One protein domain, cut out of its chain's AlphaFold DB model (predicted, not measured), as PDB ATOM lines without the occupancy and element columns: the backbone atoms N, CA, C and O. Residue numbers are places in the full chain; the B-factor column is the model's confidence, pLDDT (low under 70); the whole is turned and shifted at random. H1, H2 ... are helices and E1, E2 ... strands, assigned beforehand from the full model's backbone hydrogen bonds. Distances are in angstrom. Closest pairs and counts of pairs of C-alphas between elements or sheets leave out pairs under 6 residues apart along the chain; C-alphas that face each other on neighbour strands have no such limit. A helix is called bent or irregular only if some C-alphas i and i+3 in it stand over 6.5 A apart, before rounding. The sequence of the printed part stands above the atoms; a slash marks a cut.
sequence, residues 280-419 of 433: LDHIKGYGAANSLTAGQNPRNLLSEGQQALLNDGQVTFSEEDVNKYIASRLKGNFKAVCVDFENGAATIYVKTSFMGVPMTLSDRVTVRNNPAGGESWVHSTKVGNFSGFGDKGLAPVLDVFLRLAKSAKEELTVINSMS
ATOM      1  N   LEU A 280       8.999   8.103 -41.056       81.44
ATOM      2  CA  LEU A 280       7.655   8.564 -40.678       81.44
ATOM      3  C   LEU A 280       6.792   8.885 -41.908       81.44
ATOM      4  O   LEU A 280       5.680   9.376 -41.769       81.44
ATOM      5  N   ASP A 281       7.288   8.586 -43.110       82.12
ATOM      6  CA  ASP A 281       6.639   8.940 -44.381       82.12
ATOM      7  C   ASP A 281       5.320   8.186 -44.624       82.12
ATOM      8  O   ASP A 281       4.564   8.535 -45.523       82.12
ATOM      9  N   HIS A 282       5.033   7.162 -43.817       80.75
ATOM     10  CA  HIS A 282       3.772   6.425 -43.846       80.75
ATOM     11  C   HIS A 282       2.635   7.136 -43.090       80.75
ATOM     12  O   HIS A 282       1.474   6.793 -43.301       80.75
ATOM     13  N   ILE A 283       2.952   8.116 -42.235       79.69
ATOM     14  CA  ILE A 283       1.978   8.849 -41.416       79.69
ATOM     15  C   ILE A 283       1.338   9.952 -42.269       79.69
ATOM     16  O   ILE A 283       2.027  10.717 -42.954       79.69
ATOM     17  N   LYS A 284       0.007  10.067 -42.248       77.62
ATOM     18  CA  LYS A 284      -0.712  11.032 -43.090       77.62
ATOM     19  C   LYS A 284      -0.482  12.455 -42.583       77.62
ATOM     20  O   LYS A 284      -0.570  12.759 -41.395       77.62
ATOM     21  N   GLY A 285      -0.170  13.365 -43.504       66.56
ATOM     22  CA  GLY A 285       0.214  14.735 -43.150       66.56
ATOM     23  C   GLY A 285       1.629  14.850 -42.571       66.56
ATOM     24  O   GLY A 285       2.020  15.931 -42.118       66.56
ATOM     25  N   TYR A 286       2.428  13.777 -42.607       69.88
ATOM     26  CA  TYR A 286       3.844  13.862 -42.287       69.88
ATOM     27  C   TYR A 286       4.563  14.840 -43.228       69.88
ATOM     28  O   TYR A 286       4.330  14.868 -44.433       69.88
ATOM     29  N   GLY A 287       5.423  15.696 -42.671       61.84
ATOM     30  CA  GLY A 287       6.111  16.737 -43.440       61.84
ATOM     31  C   GLY A 287       5.272  17.987 -43.740       61.84
ATOM     32  O   GLY A 287       5.835  18.957 -44.244       61.84
ATOM     33  N   ALA A 288       3.994  18.048 -43.341       56.66
ATOM     34  CA  ALA A 288       3.179  19.271 -43.431       56.66
ATOM     35  C   ALA A 288       3.749  20.443 -42.602       56.66
ATOM     36  O   ALA A 288       3.440  21.599 -42.855       56.66
ATOM     37  N   ALA A 289       4.626  20.170 -41.631       51.00
ATOM     38  CA  ALA A 289       5.391  21.206 -40.934       51.00
ATOM     39  C   ALA A 289       6.525  21.805 -41.795       51.00
ATOM     40  O   ALA A 289       6.828  22.988 -41.668       51.00
ATOM     41  N   ASN A 290       7.146  21.003 -42.670       49.59
ATOM     42  CA  ASN A 290       8.219  21.444 -43.575       49.59
ATOM     43  C   ASN A 290       7.650  22.073 -44.846       49.59
ATOM     44  O   ASN A 290       8.190  23.049 -45.358       49.59
ATOM     45  N   SER A 291       6.513  21.554 -45.302       44.16
ATOM     46  CA  SER A 291       5.614  22.241 -46.209       44.16
ATOM     47  C   SER A 291       4.605  23.022 -45.378       44.16
ATOM     48  O   SER A 291       3.411  22.738 -45.417       44.16
ATOM     49  N   LEU A 292       5.073  24.048 -44.656       46.59
ATOM     50  CA  LEU A 292       4.268  25.252 -44.446       46.59
ATOM     51  C   LEU A 292       3.950  25.804 -45.843       46.59
ATOM     52  O   LEU A 292       4.525  26.795 -46.286       46.59
ATOM     53  N   THR A 293       3.077  25.120 -46.579       44.97
ATOM     54  CA  THR A 293       2.450  25.608 -47.789       44.97
ATOM     55  C   THR A 293       1.553  26.728 -47.306       44.97
ATOM     56  O   THR A 293       0.388  26.554 -46.950       44.97
ATOM     57  N   ALA A 294       2.193  27.885 -47.191       41.38
ATOM     58  CA  ALA A 294       1.610  29.193 -47.078       41.38
ATOM     59  C   ALA A 294       0.492  29.285 -48.121       41.38
ATOM     60  O   ALA A 294       0.763  29.426 -49.309       41.38
ATOM     61  N   GLY A 295      -0.760  29.100 -47.700       46.44
ATOM     62  CA  GLY A 295      -1.894  29.209 -48.617       46.44
ATOM     63  C   GLY A 295      -3.137  28.408 -48.258       46.44
ATOM     64  O   GLY A 295      -4.216  28.798 -48.689       46.44
ATOM     65  N   GLN A 296      -3.053  27.335 -47.460       53.94
ATOM     66  CA  GLN A 296      -4.282  26.690 -46.987       53.94
ATOM     67  C   GLN A 296      -4.841  27.463 -45.795       53.94
ATOM     68  O   GLN A 296      -4.258  27.474 -44.710       53.94
ATOM     69  N   ASN A 297      -5.965  28.144 -46.030       57.22
ATOM     70  CA  ASN A 297      -6.757  28.758 -44.974       57.22
ATOM     71  C   ASN A 297      -7.020  27.713 -43.876       57.22
ATOM     72  O   ASN A 297      -7.359  26.572 -44.203       57.22
ATOM     73  N   PRO A 298      -6.848  28.071 -42.590       60.03
ATOM     74  CA  PRO A 298      -7.157  27.163 -41.496       60.03
ATOM     75  C   PRO A 298      -8.604  26.685 -41.636       60.03
ATOM     76  O   PRO A 298      -9.499  27.484 -41.925       60.03
ATOM     77  N   ARG A 299      -8.816  25.376 -41.463       64.56
ATOM     78  CA  ARG A 299     -10.137  24.743 -41.529       64.56
ATOM     79  C   ARG A 299     -11.094  25.515 -40.615       64.56
ATOM     80  O   ARG A 299     -10.799  25.716 -39.435       64.56
ATOM     81  N   ASN A 300     -12.203  26.006 -41.165       67.69
ATOM     82  CA  ASN A 300     -13.173  26.775 -40.394       67.69
ATOM     83  C   ASN A 300     -14.102  25.807 -39.647       67.69
ATOM     84  O   ASN A 300     -15.187  25.460 -40.112       67.69
ATOM     85  N   LEU A 301     -13.642  25.361 -38.476       66.75
ATOM     86  CA  LEU A 301     -14.357  24.407 -37.621       66.75
ATOM     87  C   LEU A 301     -15.727  24.923 -37.177       66.75
ATOM     88  O   LEU A 301     -16.633  24.131 -36.945       66.75
ATOM     89  N   LEU A 302     -15.906  26.245 -37.110       65.69
ATOM     90  CA  LEU A 302     -17.190  26.838 -36.756       65.69
ATOM     91  C   LEU A 302     -18.232  26.593 -37.851       65.69
ATOM     92  O   LEU A 302     -19.340  26.159 -37.545       65.69
ATOM     93  N   SER A 303     -17.885  26.831 -39.121       72.50
ATOM     94  CA  SER A 303     -18.818  26.585 -40.228       72.50
ATOM     95  C   SER A 303     -19.129  25.101 -40.397       72.50
ATOM     96  O   SER A 303     -20.270  24.741 -40.667       72.50
ATOM     97  N   GLU A 304     -18.141  24.230 -40.188       67.44
ATOM     98  CA  GLU A 304     -18.361  22.784 -40.256       67.44
ATOM     99  C   GLU A 304     -19.183  22.272 -39.073       67.44
ATOM    100  O   GLU A 304     -20.065  21.445 -39.270       67.44
ATOM    101  N   GLY A 305     -18.956  22.797 -37.866       68.56
ATOM    102  CA  GLY A 305     -19.763  22.485 -36.687       68.56
ATOM    103  C   GLY A 305     -21.218  22.926 -36.852       68.56
ATOM    104  O   GLY A 305     -22.129  22.168 -36.531       68.56
ATOM    105  N   GLN A 306     -21.455  24.107 -37.429       73.50
ATOM    106  CA  GLN A 306     -22.805  24.567 -37.782       73.50
ATOM    107  C   GLN A 306     -23.457  23.660 -38.832       73.50
ATOM    108  O   GLN A 306     -24.629  23.310 -38.708       73.50
ATOM    109  N   GLN A 307     -22.702  23.238 -39.848       75.75
ATOM    110  CA  GLN A 307     -23.200  22.337 -40.884       75.75
ATOM    111  C   GLN A 307     -23.451  20.913 -40.362       75.75
ATOM    112  O   GLN A 307     -24.393  20.257 -40.801       75.75
ATOM    113  N   ALA A 308     -22.644  20.444 -39.415       70.75
ATOM    114  CA  ALA A 308     -22.832  19.181 -38.715       70.75
ATOM    115  C   ALA A 308     -24.085  19.215 -37.830       70.75
ATOM    116  O   ALA A 308     -24.886  18.288 -37.890       70.75
ATOM    117  N   LEU A 309     -24.310  20.319 -37.106       69.44
ATOM    118  CA  LEU A 309     -25.522  20.535 -36.311       69.44
ATOM    119  C   LEU A 309     -26.794  20.516 -37.178       69.44
ATOM    120  O   LEU A 309     -27.827  20.026 -36.743       69.44
ATOM    121  N   LEU A 310     -26.720  21.046 -38.403       77.75
ATOM    122  CA  LEU A 310     -27.851  21.087 -39.337       77.75
ATOM    123  C   LEU A 310     -28.151  19.735 -40.001       77.75
ATOM    124  O   LEU A 310     -29.294  19.490 -40.371       77.75
ATOM    125  N   ASN A 311     -27.136  18.886 -40.185       76.19
ATOM    126  CA  ASN A 311     -27.246  17.642 -40.951       76.19
ATOM    127  C   ASN A 311     -27.191  16.372 -40.082       76.19
ATOM    128  O   ASN A 311     -26.997  15.291 -40.638       76.19
ATOM    129  N   ASP A 312     -27.273  16.490 -38.750       67.25
ATOM    130  CA  ASP A 312     -26.956  15.409 -37.796       67.25
ATOM    131  C   ASP A 312     -25.601  14.729 -38.101       67.25
ATOM    132  O   ASP A 312     -25.381  13.538 -37.874       67.25
ATOM    133  N   GLY A 313     -24.676  15.502 -38.672       63.66
ATOM    134  CA  GLY A 313     -23.375  15.030 -39.112       63.66
ATOM    135  C   GLY A 313     -22.408  14.914 -37.941       63.66
ATOM    136  O   GLY A 313     -22.395  15.741 -37.033       63.66
ATOM    137  N   GLN A 314     -21.539  13.908 -37.974       64.56
ATOM    138  CA  GLN A 314     -20.427  13.823 -37.035       64.56
ATOM    139  C   GLN A 314     -19.257  14.672 -37.546       64.56
ATOM    140  O   GLN A 314     -18.769  14.457 -38.657       64.56
ATOM    141  N   VAL A 315     -18.766  15.609 -36.730       65.06
ATOM    142  CA  VAL A 315     -17.497  16.297 -37.015       65.06
ATOM    143  C   VAL A 315     -16.362  15.326 -36.715       65.06
ATOM    144  O   VAL A 315     -16.135  14.957 -35.563       65.06
ATOM    145  N   THR A 316     -15.659  14.887 -37.757       72.81
ATOM    146  CA  THR A 316     -14.475  14.038 -37.628       72.81
ATOM    147  C   THR A 316     -13.219  14.818 -38.000       72.81
ATOM    148  O   THR A 316     -13.169  15.577 -38.976       72.81
ATOM    149  N   PHE A 317     -12.184  14.644 -37.182       75.38
ATOM    150  CA  PHE A 317     -10.855  15.176 -37.444       75.38
ATOM    151  C   PHE A 317     -10.028  14.083 -38.098       75.38
ATOM    152  O   PHE A 317      -9.887  12.993 -37.542       75.38
ATOM    153  N   SER A 318      -9.496  14.364 -39.286       81.38
ATOM    154  CA  SER A 318      -8.533  13.461 -39.899       81.38
ATOM    155  C   SER A 318      -7.173  13.593 -39.206       81.38
ATOM    156  O   SER A 318      -6.850  14.630 -38.621       81.38
ATOM    157  N   GLU A 319      -6.351  12.548 -39.301       80.38
ATOM    158  CA  GLU A 319      -4.953  12.576 -38.848       80.38
ATOM    159  C   GLU A 319      -4.175  13.756 -39.444       80.38
ATOM    160  O   GLU A 319      -3.437  14.452 -38.746       80.38
ATOM    161  N   GLU A 320      -4.414  14.044 -40.725       80.38
ATOM    162  CA  GLU A 320      -3.779  15.150 -41.434       80.38
ATOM    163  C   GLU A 320      -4.140  16.513 -40.822       80.38
ATOM    164  O   GLU A 320      -3.262  17.364 -40.657       80.38
ATOM    165  N   ASP A 321      -5.403  16.725 -40.442       77.44
ATOM    166  CA  ASP A 321      -5.854  17.990 -39.851       77.44
ATOM    167  C   ASP A 321      -5.218  18.241 -38.485       77.44
ATOM    168  O   ASP A 321      -4.767  19.352 -38.189       77.44
ATOM    169  N   VAL A 322      -5.139  17.192 -37.663       80.94
ATOM    170  CA  VAL A 322      -4.507  17.260 -36.343       80.94
ATOM    171  C   VAL A 322      -3.013  17.545 -36.490       80.94
ATOM    172  O   VAL A 322      -2.483  18.433 -35.815       80.94
ATOM    173  N   ASN A 323      -2.349  16.877 -37.435       82.94
ATOM    174  CA  ASN A 323      -0.934  17.096 -37.727       82.94
ATOM    175  C   ASN A 323      -0.655  18.523 -38.219       82.94
ATOM    176  O   ASN A 323       0.280  19.168 -37.731       82.94
ATOM    177  N   LYS A 324      -1.504  19.074 -39.096       79.25
ATOM    178  CA  LYS A 324      -1.432  20.483 -39.525       79.25
ATOM    179  C   LYS A 324      -1.615  21.448 -38.353       79.25
ATOM    180  O   LYS A 324      -0.843  22.401 -38.212       79.25
ATOM    181  N   TYR A 325      -2.601  21.203 -37.490       78.44
ATOM    182  CA  TYR A 325      -2.865  22.057 -36.333       78.44
ATOM    183  C   TYR A 325      -1.678  22.082 -35.362       78.44
ATOM    184  O   TYR A 325      -1.196  23.158 -34.995       78.44
ATOM    185  N   ILE A 326      -1.161  20.911 -34.988       79.88
ATOM    186  CA  ILE A 326      -0.038  20.778 -34.056       79.88
ATOM    187  C   ILE A 326       1.218  21.447 -34.625       79.88
ATOM    188  O   ILE A 326       1.862  22.241 -33.933       79.88
ATOM    189  N   ALA A 327       1.519  21.220 -35.907       78.50
ATOM    190  CA  ALA A 327       2.629  21.876 -36.596       78.50
ATOM    191  C   ALA A 327       2.502  23.411 -36.581       78.50
ATOM    192  O   ALA A 327       3.489  24.116 -36.360       78.50
ATOM    193  N   SER A 328       1.287  23.945 -36.754       77.19
ATOM    194  CA  SER A 328       1.044  25.393 -36.733       77.19
ATOM    195  C   SER A 328       1.306  26.036 -35.363       77.19
ATOM    196  O   SER A 328       1.727  27.195 -35.302       77.19
ATOM    197  N   ARG A 329       1.084  25.287 -34.274       76.81
ATOM    198  CA  ARG A 329       1.229  25.749 -32.884       76.81
ATOM    199  C   ARG A 329       2.647  25.610 -32.341       76.81
ATOM    200  O   ARG A 329       3.044  26.416 -31.506       76.81
ATOM    201  N   LEU A 330       3.416  24.636 -32.821       77.25
ATOM    202  CA  LEU A 330       4.743  24.291 -32.294       77.25
ATOM    203  C   LEU A 330       5.920  24.947 -33.040       77.25
ATOM    204  O   LEU A 330       7.051  24.453 -32.981       77.25
ATOM    205  N   LYS A 331       5.688  26.067 -33.736       71.06
ATOM    206  CA  LYS A 331       6.733  26.791 -34.478       71.06
ATOM    207  C   LYS A 331       7.923  27.127 -33.563       71.06
ATOM    208  O   LYS A 331       7.769  27.890 -32.615       71.06
ATOM    209  N   GLY A 332       9.111  26.600 -33.877       62.50
ATOM    210  CA  GLY A 332      10.381  27.129 -33.355       62.50
ATOM    211  C   GLY A 332      11.419  26.117 -32.866       62.50
ATOM    212  O   GLY A 332      12.599  26.426 -32.956       62.50
ATOM    213  N   ASN A 333      11.031  24.918 -32.406       66.12
ATOM    214  CA  ASN A 333      11.980  24.010 -31.721       66.12
ATOM    215  C   ASN A 333      12.030  22.569 -32.250       66.12
ATOM    216  O   ASN A 333      12.918  21.808 -31.867       66.12
ATOM    217  N   PHE A 334      11.109  22.183 -33.130       75.31
ATOM    218  CA  PHE A 334      11.006  20.814 -33.633       75.31
ATOM    219  C   PHE A 334      11.177  20.800 -35.147       75.31
ATOM    220  O   PHE A 334      10.627  21.657 -35.834       75.31
ATOM    221  N   LYS A 335      11.946  19.833 -35.670       78.94
ATOM    222  CA  LYS A 335      12.131  19.683 -37.123       78.94
ATOM    223  C   LYS A 335      10.865  19.143 -37.777       78.94
ATOM    224  O   LYS A 335      10.513  19.567 -38.866       78.94
ATOM    225  N   ALA A 336      10.200  18.193 -37.127       82.38
ATOM    226  CA  ALA A 336       8.889  17.711 -37.537       82.38
ATOM    227  C   ALA A 336       8.154  17.126 -36.332       82.38
ATOM    228  O   ALA A 336       8.780  16.539 -35.447       82.38
ATOM    229  N   VAL A 337       6.833  17.265 -36.329       82.81
ATOM    230  CA  VAL A 337       5.933  16.640 -35.360       82.81
ATOM    231  C   VAL A 337       4.811  15.980 -36.144       82.81
ATOM    232  O   VAL A 337       4.284  16.590 -37.074       82.81
ATOM    233  N   CYS A 338       4.468  14.750 -35.786       86.69
ATOM    234  CA  CYS A 338       3.311  14.055 -36.328       86.69
ATOM    235  C   CYS A 338       2.692  13.145 -35.272       86.69
ATOM    236  O   CYS A 338       3.350  12.713 -34.330       86.69
ATOM    237  N   VAL A 339       1.415  12.874 -35.447       87.38
ATOM    238  CA  VAL A 339       0.596  11.983 -34.649       87.38
ATOM    239  C   VAL A 339       0.060  10.932 -35.604       87.38
ATOM    240  O   VAL A 339      -0.449  11.279 -36.668       87.38
ATOM    241  N   ASP A 340       0.223   9.675 -35.222       88.50
ATOM    242  CA  ASP A 340      -0.341   8.505 -35.885       88.50
ATOM    243  C   ASP A 340      -1.511   8.001 -35.039       88.50
ATOM    244  O   ASP A 340      -1.355   7.768 -33.830       88.50
ATOM    245  N   PHE A 341      -2.698   7.910 -35.638       88.25
ATOM    246  CA  PHE A 341      -3.885   7.442 -34.936       88.25
ATOM    247  C   PHE A 341      -4.053   5.931 -35.091       88.25
ATOM    248  O   PHE A 341      -4.331   5.407 -36.166       88.25
ATOM    249  N   GLU A 342      -3.988   5.227 -33.964       85.19
ATOM    250  CA  GLU A 342      -4.281   3.804 -33.854       85.19
ATOM    251  C   GLU A 342      -5.661   3.588 -33.206       85.19
ATOM    252  O   GLU A 342      -6.247   4.471 -32.576       85.19
ATOM    253  N   ASN A 343      -6.203   2.375 -33.310       83.44
ATOM    254  CA  ASN A 343      -7.483   2.059 -32.680       83.44
ATOM    255  C   ASN A 343      -7.375   2.148 -31.141       83.44
ATOM    256  O   ASN A 343      -6.746   1.301 -30.504       83.44
ATOM    257  N   GLY A 344      -7.967   3.193 -30.551       80.94
ATOM    258  CA  GLY A 344      -7.928   3.465 -29.108       80.94
ATOM    259  C   GLY A 344      -6.605   4.045 -28.585       80.94
ATOM    260  O   GLY A 344      -6.420   4.139 -27.367       80.94
ATOM    261  N   ALA A 345      -5.680   4.431 -29.469       85.38
ATOM    262  CA  ALA A 345      -4.394   5.013 -29.093       85.38
ATOM    263  C   ALA A 345      -3.916   6.058 -30.113       85.38
ATOM    264  O   ALA A 345      -4.326   6.060 -31.264       85.38
ATOM    265  N   ALA A 346      -3.019   6.940 -29.695       86.12
ATOM    266  CA  ALA A 346      -2.339   7.878 -30.576       86.12
ATOM    267  C   ALA A 346      -0.841   7.830 -30.285       86.12
ATOM    268  O   ALA A 346      -0.433   7.971 -29.129       86.12
ATOM    269  N   THR A 347      -0.023   7.637 -31.314       88.50
ATOM    270  CA  THR A 347       1.434   7.658 -31.183       88.50
ATOM    271  C   THR A 347       1.964   8.980 -31.723       88.50
ATOM    272  O   THR A 347       1.819   9.309 -32.895       88.50
ATOM    273  N   ILE A 348       2.565   9.777 -30.846       87.81
ATOM    274  CA  ILE A 348       3.128  11.087 -31.158       87.81
ATOM    275  C   ILE A 348       4.609  10.902 -31.457       87.81
ATOM    276  O   ILE A 348       5.359  10.431 -30.605       87.81
ATOM    277  N   TYR A 349       5.042  11.336 -32.633       87.94
ATOM    278  CA  TYR A 349       6.433  11.329 -33.054       87.94
ATOM    279  C   TYR A 349       6.968  12.750 -33.186       87.94
ATOM    280  O   TYR A 349       6.365  13.630 -33.807       87.94
ATOM    281  N   VAL A 350       8.162  12.964 -32.650       86.62
ATOM    282  CA  VAL A 350       8.877  14.234 -32.714       86.62
ATOM    283  C   VAL A 350      10.252  13.981 -33.308       86.62
ATOM    284  O   VAL A 350      11.098  13.333 -32.690       86.62
ATOM    285  N   LYS A 351      10.512  14.520 -34.504       84.81
ATOM    286  CA  LYS A 351      11.870  14.580 -35.050       84.81
ATOM    287  C   LYS A 351      12.569  15.816 -34.508       84.81
ATOM    288  O   LYS A 351      12.170  16.956 -34.761       84.81
ATOM    289  N   THR A 352      13.657  15.576 -33.796       82.50
ATOM    290  CA  THR A 352      14.539  16.603 -33.249       82.50
ATOM    291  C   THR A 352      15.985  16.330 -33.661       82.50
ATOM    292  O   THR A 352      16.282  15.385 -34.396       82.50
ATOM    293  N   SER A 353      16.904  17.200 -33.256       79.88
ATOM    294  CA  SER A 353      18.333  16.970 -33.418       79.88
ATOM    295  C   SER A 353      19.040  17.241 -32.105       79.88
ATOM    296  O   SER A 353      18.949  18.343 -31.569       79.88
ATOM    297  N   PHE A 354      19.753  16.241 -31.601       76.31
ATOM    298  CA  PHE A 354      20.564  16.359 -30.399       76.31
ATOM    299  C   PHE A 354      22.034  16.294 -30.805       76.31
ATOM    300  O   PHE A 354      22.457  15.340 -31.449       76.31
ATOM    301  N   MET A 355      22.802  17.344 -30.495       82.94
ATOM    302  CA  MET A 355      24.221  17.452 -30.879       82.94
ATOM    303  C   MET A 355      24.479  17.244 -32.389       82.94
ATOM    304  O   MET A 355      25.477  16.654 -32.785       82.94
ATOM    305  N   GLY A 356      23.563  17.707 -33.248       80.94
ATOM    306  CA  GLY A 356      23.665  17.550 -34.707       80.94
ATOM    307  C   GLY A 356      23.251  16.172 -35.236       80.94
ATOM    308  O   GLY A 356      23.068  16.018 -36.442       80.94
ATOM    309  N   VAL A 357      23.011  15.197 -34.356       78.25
ATOM    310  CA  VAL A 357      22.495  13.876 -34.726       78.25
ATOM    311  C   VAL A 357      20.966  13.950 -34.814       78.25
ATOM    312  O   VAL A 357      20.332  14.498 -33.904       78.25
ATOM    313  N   PRO A 358      20.335  13.497 -35.912       78.19
ATOM    314  CA  PRO A 358      18.882  13.418 -36.000       78.19
ATOM    315  C   PRO A 358      18.363  12.317 -35.072       78.19
ATOM    316  O   PRO A 358      18.860  11.198 -35.102       78.19
ATOM    317  N   MET A 359      17.348  12.632 -34.271       79.44
ATOM    318  CA  MET A 359      16.726  11.686 -33.347       79.44
ATOM    319  C   MET A 359      15.205  11.774 -33.460       79.44
ATOM    320  O   MET A 359      14.649  12.870 -33.579       79.44
ATOM    321  N   THR A 360      14.537  10.624 -33.400       83.50
ATOM    322  CA  THR A 360      13.076  10.540 -33.316       83.50
ATOM    323  C   THR A 360      12.687  10.162 -31.891       83.50
ATOM    324  O   THR A 360      13.140   9.145 -31.373       83.50
ATOM    325  N   LEU A 361      11.858  10.987 -31.257       84.50
ATOM    326  CA  LEU A 361      11.209  10.682 -29.984       84.50
ATOM    327  C   LEU A 361       9.788  10.204 -30.280       84.50
ATOM    328  O   LEU A 361       9.139  10.778 -31.154       84.50
ATOM    329  N   SER A 362       9.312   9.191 -29.562       86.12
ATOM    330  CA  SER A 362       7.934   8.711 -29.675       86.12
ATOM    331  C   SER A 362       7.271   8.605 -28.308       86.12
ATOM    332  O   SER A 362       7.906   8.220 -27.327       86.12
ATOM    333  N   ASP A 363       5.986   8.912 -28.233       86.69
ATOM    334  CA  ASP A 363       5.172   8.647 -27.049       86.69
ATOM    335  C   ASP A 363       3.821   8.113 -27.482       86.69
ATOM    336  O   ASP A 363       3.200   8.646 -28.401       86.69
ATOM    337  N   ARG A 364       3.385   7.037 -26.836       86.94
ATOM    338  CA  ARG A 364       2.091   6.432 -27.103       86.94
ATOM    339  C   ARG A 364       1.117   6.844 -26.019       86.94
ATOM    340  O   ARG A 364       1.273   6.451 -24.863       86.94
ATOM    341  N   VAL A 365       0.078   7.557 -26.428       85.62
ATOM    342  CA  VAL A 365      -1.065   7.946 -25.610       85.62
ATOM    343  C   VAL A 365      -2.185   6.931 -25.815       85.62
ATOM    344  O   VAL A 365      -2.575   6.629 -26.938       85.62
ATOM    345  N   THR A 366      -2.711   6.391 -24.726       86.31
ATOM    346  CA  THR A 366      -3.833   5.447 -24.716       86.31
ATOM    347  C   THR A 366      -4.946   6.000 -23.840       86.31
ATOM    348  O   THR A 366      -4.682   6.584 -22.787       86.31
ATOM    349  N   VAL A 367      -6.197   5.821 -24.264       82.38
ATOM    350  CA  VAL A 367      -7.356   6.176 -23.439       82.38
ATOM    351  C   VAL A 367      -7.731   4.949 -22.616       82.38
ATOM    352  O   VAL A 367      -8.062   3.902 -23.169       82.38
ATOM    353  N   ARG A 368      -7.662   5.055 -21.286       82.50
ATOM    354  CA  ARG A 368      -8.162   4.025 -20.369       82.50
ATOM    355  C   ARG A 368      -9.443   4.513 -19.709       82.50
ATOM    356  O   ARG A 368      -9.484   5.598 -19.135       82.50
ATOM    357  N   ASN A 369     -10.469   3.671 -19.726       80.69
ATOM    358  CA  ASN A 369     -11.661   3.898 -18.919       80.69
ATOM    359  C   ASN A 369     -11.331   3.551 -17.467       80.69
ATOM    360  O   ASN A 369     -11.063   2.394 -17.137       80.69
ATOM    361  N   ASN A 370     -11.332   4.558 -16.600       80.81
ATOM    362  CA  ASN A 370     -11.206   4.350 -15.173       80.81
ATOM    363  C   ASN A 370     -12.473   3.666 -14.639       80.81
ATOM    364  O   ASN A 370     -13.588   4.049 -15.003       80.81
ATOM    365  N   PRO A 371     -12.334   2.724 -13.689       74.75
ATOM    366  CA  PRO A 371     -13.474   2.054 -13.058       74.75
ATOM    367  C   PRO A 371     -14.395   3.018 -12.289       74.75
ATOM    368  O   PRO A 371     -15.540   2.679 -12.018       74.75
ATOM    369  N   ALA A 372     -13.922   4.228 -11.980       79.69
ATOM    370  CA  ALA A 372     -14.705   5.305 -11.375       79.69
ATOM    371  C   ALA A 372     -15.596   6.081 -12.375       79.69
ATOM    372  O   ALA A 372     -16.219   7.065 -11.989       79.69
ATOM    373  N   GLY A 373     -15.661   5.665 -13.647       72.38
ATOM    374  CA  GLY A 373     -16.514   6.296 -14.662       72.38
ATOM    375  C   GLY A 373     -15.897   7.514 -15.356       72.38
ATOM    376  O   GLY A 373     -16.622   8.310 -15.944       72.38
ATOM    377  N   GLY A 374     -14.571   7.666 -15.298       74.56
ATOM    378  CA  GLY A 374     -13.828   8.708 -16.015       74.56
ATOM    379  C   GLY A 374     -12.947   8.129 -17.120       74.56
ATOM    380  O   GLY A 374     -12.533   6.977 -17.049       74.56
ATOM    381  N   GLU A 375     -12.612   8.928 -18.125       75.50
ATOM    382  CA  GLU A 375     -11.547   8.596 -19.078       75.50
ATOM    383  C   GLU A 375     -10.221   9.159 -18.557       75.50
ATOM    384  O   GLU A 375     -10.122  10.353 -18.268       75.50
ATOM    385  N   SER A 376      -9.210   8.303 -18.439       79.00
ATOM    386  CA  SER A 376      -7.838   8.679 -18.113       79.00
ATOM    387  C   SER A 376      -6.955   8.524 -19.343       79.00
ATOM    388  O   SER A 376      -7.010   7.511 -20.044       79.00
ATOM    389  N   TRP A 377      -6.127   9.530 -19.598       79.12
ATOM    390  CA  TRP A 377      -5.155   9.513 -20.681       79.12
ATOM    391  C   TRP A 377      -3.832   9.006 -20.114       79.12
ATOM    392  O   TRP A 377      -3.168   9.704 -19.350       79.12
ATOM    393  N   VAL A 378      -3.463   7.776 -20.465       79.62
ATOM    394  CA  VAL A 378      -2.201   7.164 -20.040       79.62
ATOM    395  C   VAL A 378      -1.229   7.251 -21.197       79.62
ATOM    396  O   VAL A 378      -1.473   6.669 -22.255       79.62
ATOM    397  N   HIS A 379      -0.136   7.976 -20.999       79.94
ATOM    398  CA  HIS A 379       0.941   8.050 -21.974       79.94
ATOM    399  C   HIS A 379       2.149   7.239 -21.499       79.94
ATOM    400  O   HIS A 379       2.370   7.048 -20.302       79.94
ATOM    401  N   SER A 380       2.890   6.695 -22.455       72.56
ATOM    402  CA  SER A 380       4.050   5.845 -22.215       72.56
ATOM    403  C   SER A 380       5.182   6.341 -23.099       72.56
ATOM    404  O   SER A 380       5.298   5.991 -24.279       72.56
ATOM    405  N   THR A 381       6.014   7.202 -22.519       66.12
ATOM    406  CA  THR A 381       7.105   7.835 -23.250       66.12
ATOM    407  C   THR A 381       8.157   6.784 -23.581       66.12
ATOM    408  O   THR A 381       8.777   6.194 -22.695       66.12
ATOM    409  N   LYS A 382       8.366   6.530 -24.875       62.62
ATOM    410  CA  LYS A 382       9.385   5.599 -25.366       62.62
ATOM    411  C   LYS A 382      10.388   6.348 -26.229       62.62
ATOM    412  O   LYS A 382      10.159   6.617 -27.407       62.62
ATOM    413  N   VAL A 383      11.550   6.641 -25.659       56.53
ATOM    414  CA  VAL A 383      12.696   7.177 -26.404       56.53
ATOM    415  C   VAL A 383      13.617   6.025 -26.773       56.53
ATOM    416  O   VAL A 383      14.641   5.797 -26.130       56.53
ATOM    417  N   GLY A 384      13.213   5.208 -27.747       58.88
ATOM    418  CA  GLY A 384      13.859   3.905 -27.929       58.88
ATOM    419  C   GLY A 384      13.852   3.116 -26.607       58.88
ATOM    420  O   GLY A 384      12.802   2.994 -25.980       58.88
ATOM    421  N   ASN A 385      15.020   2.643 -26.154       48.88
ATOM    422  CA  ASN A 385      15.191   1.961 -24.858       48.88
ATOM    423  C   ASN A 385      15.578   2.891 -23.685       48.88
ATOM    424  O   ASN A 385      15.830   2.402 -22.586       48.88
ATOM    425  N   PHE A 386      15.662   4.210 -23.881       52.12
ATOM    426  CA  PHE A 386      16.131   5.133 -22.843       52.12
ATOM    427  C   PHE A 386      14.960   5.793 -22.110       52.12
ATOM    428  O   PHE A 386      14.368   6.759 -22.585       52.12
ATOM    429  N   SER A 387      14.652   5.296 -20.913       51.22
ATOM    430  CA  SER A 387      13.789   6.005 -19.963       51.22
ATOM    431  C   SER A 387      14.532   7.246 -19.433       51.22
ATOM    432  O   SER A 387      15.665   7.129 -18.969       51.22
ATOM    433  N   GLY A 388      13.947   8.444 -19.551       55.12
ATOM    434  CA  GLY A 388      14.426   9.663 -18.870       55.12
ATOM    435  C   GLY A 388      14.916  10.830 -19.742       55.12
ATOM    436  O   GLY A 388      14.967  11.960 -19.259       55.12
ATOM    437  N   PHE A 389      15.238  10.625 -21.027       57.19
ATOM    438  CA  PHE A 389      15.608  11.743 -21.925       57.19
ATOM    439  C   PHE A 389      14.403  12.355 -22.663       57.19
ATOM    440  O   PHE A 389      14.495  13.459 -23.203       57.19
ATOM    441  N   GLY A 390      13.270  11.648 -22.686       57.56
ATOM    442  CA  GLY A 390      12.103  11.988 -23.508       57.56
ATOM    443  C   GLY A 390      11.247  13.099 -22.959       57.56
ATOM    444  O   GLY A 390      10.790  13.952 -23.719       57.56
ATOM    445  N   ASP A 391      11.090  13.125 -21.641       65.12
ATOM    446  CA  ASP A 391      10.041  13.906 -20.994       65.12
ATOM    447  C   ASP A 391      10.198  15.398 -21.278       65.12
ATOM    448  O   ASP A 391       9.238  16.080 -21.611       65.12
ATOM    449  N   LYS A 392      11.431  15.919 -21.261       70.00
ATOM    450  CA  LYS A 392      11.685  17.349 -21.512       70.00
ATOM    451  C   LYS A 392      11.538  17.744 -22.980       70.00
ATOM    452  O   LYS A 392      11.187  18.886 -23.265       70.00
ATOM    453  N   GLY A 393      11.846  16.833 -23.900       73.12
ATOM    454  CA  GLY A 393      11.750  17.092 -25.337       73.12
ATOM    455  C   GLY A 393      10.320  16.980 -25.851       73.12
ATOM    456  O   GLY A 393       9.926  17.729 -26.741       73.12
ATOM    457  N   LEU A 394       9.541  16.066 -25.274       78.88
ATOM    458  CA  LEU A 394       8.221  15.702 -25.772       78.88
ATOM    459  C   LEU A 394       7.066  16.340 -24.984       78.88
ATOM    460  O   LEU A 394       6.011  16.572 -25.569       78.88
ATOM    461  N   ALA A 395       7.275  16.740 -23.722       81.69
ATOM    462  CA  ALA A 395       6.271  17.439 -22.912       81.69
ATOM    463  C   ALA A 395       5.541  18.598 -23.617       81.69
ATOM    464  O   ALA A 395       4.315  18.623 -23.549       81.69
ATOM    465  N   PRO A 396       6.203  19.547 -24.314       81.19
ATOM    466  CA  PRO A 396       5.477  20.649 -24.953       81.19
ATOM    467  C   PRO A 396       4.583  20.180 -26.108       81.19
ATOM    468  O   PRO A 396       3.543  20.782 -26.364       81.19
ATOM    469  N   VAL A 397       4.967  19.107 -26.803       81.06
ATOM    470  CA  VAL A 397       4.155  18.519 -27.876       81.06
ATOM    471  C   VAL A 397       2.959  17.784 -27.284       81.06
ATOM    472  O   VAL A 397       1.833  17.967 -27.743       81.06
ATOM    473  N   LEU A 398       3.207  17.001 -26.235       84.38
ATOM    474  CA  LEU A 398       2.187  16.251 -25.520       84.38
ATOM    475  C   LEU A 398       1.161  17.182 -24.857       84.38
ATOM    476  O   LEU A 398      -0.030  16.935 -24.987       84.38
ATOM    477  N   ASP A 399       1.584  18.284 -24.228       84.81
ATOM    478  CA  ASP A 399       0.681  19.291 -23.642       84.81
ATOM    479  C   ASP A 399      -0.236  19.907 -24.708       84.81
ATOM    480  O   ASP A 399      -1.450  19.980 -24.522       84.81
ATOM    481  N   VAL A 400       0.308  20.285 -25.872       82.88
ATOM    482  CA  VAL A 400      -0.505  20.821 -26.978       82.88
ATOM    483  C   VAL A 400      -1.483  19.772 -27.513       82.88
ATOM    484  O   VAL A 400      -2.648  20.100 -27.743       82.88
ATOM    485  N   PHE A 401      -1.039  18.524 -27.683       84.12
ATOM    486  CA  PHE A 401      -1.893  17.423 -28.128       84.12
ATOM    487  C   PHE A 401      -3.023  17.134 -27.132       84.12
ATOM    488  O   PHE A 401      -4.189  17.108 -27.518       84.12
ATOM    489  N   LEU A 402      -2.704  16.982 -25.845       85.94
ATOM    490  CA  LEU A 402      -3.687  16.702 -24.796       85.94
ATOM    491  C   LEU A 402      -4.667  17.864 -24.616       85.94
ATOM    492  O   LEU A 402      -5.862  17.637 -24.434       85.94
ATOM    493  N   ARG A 403      -4.199  19.114 -24.724       83.81
ATOM    494  CA  ARG A 403      -5.073  20.292 -24.683       83.81
ATOM    495  C   ARG A 403      -6.031  20.329 -25.869       83.81
ATOM    496  O   ARG A 403      -7.204  20.638 -25.676       83.81
ATOM    497  N   LEU A 404      -5.555  19.997 -27.071       80.94
ATOM    498  CA  LEU A 404      -6.409  19.876 -28.251       80.94
ATOM    499  C   LEU A 404      -7.444  18.761 -28.068       80.94
ATOM    500  O   LEU A 404      -8.626  19.002 -28.283       80.94
ATOM    501  N   ALA A 405      -7.018  17.573 -27.630       80.88
ATOM    502  CA  ALA A 405      -7.905  16.436 -27.399       80.88
ATOM    503  C   ALA A 405      -8.994  16.765 -26.364       80.88
ATOM    504  O   ALA A 405     -10.166  16.454 -26.573       80.88
ATOM    505  N   LYS A 406      -8.627  17.462 -25.281       83.06
ATOM    506  CA  LYS A 406      -9.570  17.946 -24.268       83.06
ATOM    507  C   LYS A 406     -10.563  18.958 -24.847       83.06
ATOM    508  O   LYS A 406     -11.762  18.762 -24.683       83.06
ATOM    509  N   SER A 407     -10.082  19.980 -25.560       78.75
ATOM    510  CA  SER A 407     -10.943  20.997 -26.189       78.75
ATOM    511  C   SER A 407     -11.924  20.364 -27.177       78.75
ATOM    512  O   SER A 407     -13.116  20.637 -27.122       78.75
ATOM    513  N   ALA A 408     -11.447  19.453 -28.030       73.12
ATOM    514  CA  ALA A 408     -12.286  18.750 -28.998       73.12
ATOM    515  C   ALA A 408     -13.349  17.877 -28.314       73.12
ATOM    516  O   ALA A 408     -14.487  17.809 -28.775       73.12
ATOM    517  N   LYS A 409     -13.009  17.230 -27.192       76.56
ATOM    518  CA  LYS A 409     -13.964  16.452 -26.396       76.56
ATOM    519  C   LYS A 409     -15.026  17.339 -25.742       76.56
ATOM    520  O   LYS A 409     -16.203  16.977 -25.743       76.56
ATOM    521  N   GLU A 410     -14.623  18.470 -25.169       79.06
ATOM    522  CA  GLU A 410     -15.539  19.440 -24.562       79.06
ATOM    523  C   GLU A 410     -16.498  20.005 -25.613       79.06
ATOM    524  O   GLU A 410     -17.710  19.968 -25.415       79.06
ATOM    525  N   GLU A 411     -15.980  20.411 -26.773       67.00
ATOM    526  CA  GLU A 411     -16.788  20.874 -27.903       67.00
ATOM    527  C   GLU A 411     -17.744  19.791 -28.408       67.00
ATOM    528  O   GLU A 411     -18.929  20.063 -28.575       67.00
ATOM    529  N   LEU A 412     -17.284  18.549 -28.578       67.44
ATOM    530  CA  LEU A 412     -18.149  17.438 -28.979       67.44
ATOM    531  C   LEU A 412     -19.263  17.187 -27.955       67.44
ATOM    532  O   LEU A 412     -20.405  16.926 -28.325       67.44
ATOM    533  N   THR A 413     -18.948  17.293 -26.663       74.25
ATOM    534  CA  THR A 413     -19.935  17.165 -25.581       74.25
ATOM    535  C   THR A 413     -20.969  18.287 -25.655       74.25
ATOM    536  O   THR A 413     -22.166  18.021 -25.551       74.25
ATOM    537  N   VAL A 414     -20.530  19.525 -25.898       72.38
ATOM    538  CA  VAL A 414     -21.415  20.681 -26.085       72.38
ATOM    539  C   VAL A 414     -22.290  20.498 -27.325       72.38
ATOM    540  O   VAL A 414     -23.504  20.637 -27.213       72.38
ATOM    541  N   ILE A 415     -21.731  20.108 -28.471       65.94
ATOM    542  CA  ILE A 415     -22.482  19.861 -29.714       65.94
ATOM    543  C   ILE A 415     -23.523  18.753 -29.505       65.94
ATOM    544  O   ILE A 415     -24.691  18.945 -29.831       65.94
ATOM    545  N   ASN A 416     -23.142  17.639 -28.875       67.38
ATOM    546  CA  ASN A 416     -24.064  16.550 -28.541       67.38
ATOM    547  C   ASN A 416     -25.134  16.957 -27.514       67.38
ATOM    548  O   ASN A 416     -26.195  16.339 -27.448       67.38
ATOM    549  N   SER A 417     -24.872  17.969 -26.683       69.31
ATOM    550  CA  SER A 417     -25.889  18.549 -25.801       69.31
ATOM    551  C   SER A 417     -26.807  19.521 -26.547       69.31
ATOM    552  O   SER A 417     -28.006  19.550 -26.283       69.31
ATOM    553  N   MET A 418     -26.274  20.264 -27.524       63.84
ATOM    554  CA  MET A 418     -27.026  21.203 -28.356       63.84
ATOM    555  C   MET A 418     -27.920  20.497 -29.373       63.84
ATOM    556  O   MET A 418     -29.005  20.996 -29.643       63.84
ATOM    557  N   SER A 419     -27.545  19.319 -29.880       65.62
ATOM    558  CA  SER A 419     -28.426  18.518 -30.747       65.62
ATOM    559  C   SER A 419     -29.707  18.056 -30.037       65.62
ATOM    560  O   SER A 419     -30.714  17.770 -30.682       65.62
TER     561      SER A 419
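Overview. This is residues 280 to 419 of the 433 residues of an uncharacterized protein of Verrucomicrobiales bacterium (UniProt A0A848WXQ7). A twisted sheet of four strands, built as hairpin after hairpin, has two helices over one face: the short H2 over its edge strand E1, and the long H3 over E2 and E3. H3 runs far past the sheet with the residues after 402, and near its far end lies H1, off the sheet. The printed part has 140 residues, with the named elements H1, H2, E1, E2, E3, E4 and H3 in that order, and before them residues 280 to 300 have no named element. The sheet's order is E1, E2, E3, E4, all antiparallel; the class is mixed, helices and strands. The whole is compact, with a radius of gyration of the C-alphas of 16.5 A, and flat, spanning 52 by 46 by 23 A.

Arrangement. E1, residues 336 to 342, E2, residues 345 to 354, E3, residues 357 to 369, and E4, residues 375 to 382, form a meander, each strand the antiparallel neighbour of the one before. Within hydrogen-bond range are N 340 and O 347 of the hairpin E1 and E2, 2.8 A, N 348 and O 363 of the hairpin E2 and E3, 2.8 A, and N 366 and O 378 of the hairpin E3 and E4, 2.8 A. H2, residues 319 to 329, is on the sheet at a height of 7.7 A, over E1; it runs along the strands, only just, at 29 degrees to E1 on the local plane. Their closest C-alphas are those of Asn 323 and Cys 338, 5.4 A apart. H3, residues 390 to 418, is on the same face as H2, at a height of 8.4 A, in two layers, helices on one face of a sheet. It is over E2 and, with 3 C-alphas, only just over E3; it runs along the strands, only just, at 28 degrees to E2 on the local plane. The closest C-alphas of E2 and H3 are those of Val 350 and Leu 394, 7.1 A apart. H3 is irregular, with C-alphas 393 and 396 7.2 A apart, and has a kink of 42 degrees near residue 397. H2 touches H3, with residues 397 to 401 of H3 alone, at a steep tilt of 63 degrees, opposite ways; the closest C-alphas are those of Ile 326 and Phe 401, 7.1 A apart. H1, residues 301 to 310, is not on the sheet and is apart from H2. It is close to H3 but not clearly touching: the closest C-alphas, those of Leu 309 and Ile 415, are 7.3 A apart. In H1 and H2 every O i to N i+4 pair is within hydrogen-bond range; in H3, 23 of 25 are.

Along the chain. From first to last C-alpha, H1 measures 14.0 A, H2 15.7 A, E1 19.5 A, E2 27.4 A, E3 38.9 A, E4 22.1 A and H3 40.5 A. H1 begins at C-alpha 301, (-14.357, 24.407, -37.621). H3 ends at C-alpha 418, (-27.026, 21.203, -28.356).

Size, cuts and confidence. The two C-alphas farthest apart, those of Leu 310 and Met 355, are 52.9 A apart. The printed part has no cut, and no link between named elements is long. The mean pLDDT of the printed part is 73.8; 45 residues are under 70, among them residues 285 to 302 and 381 to 391.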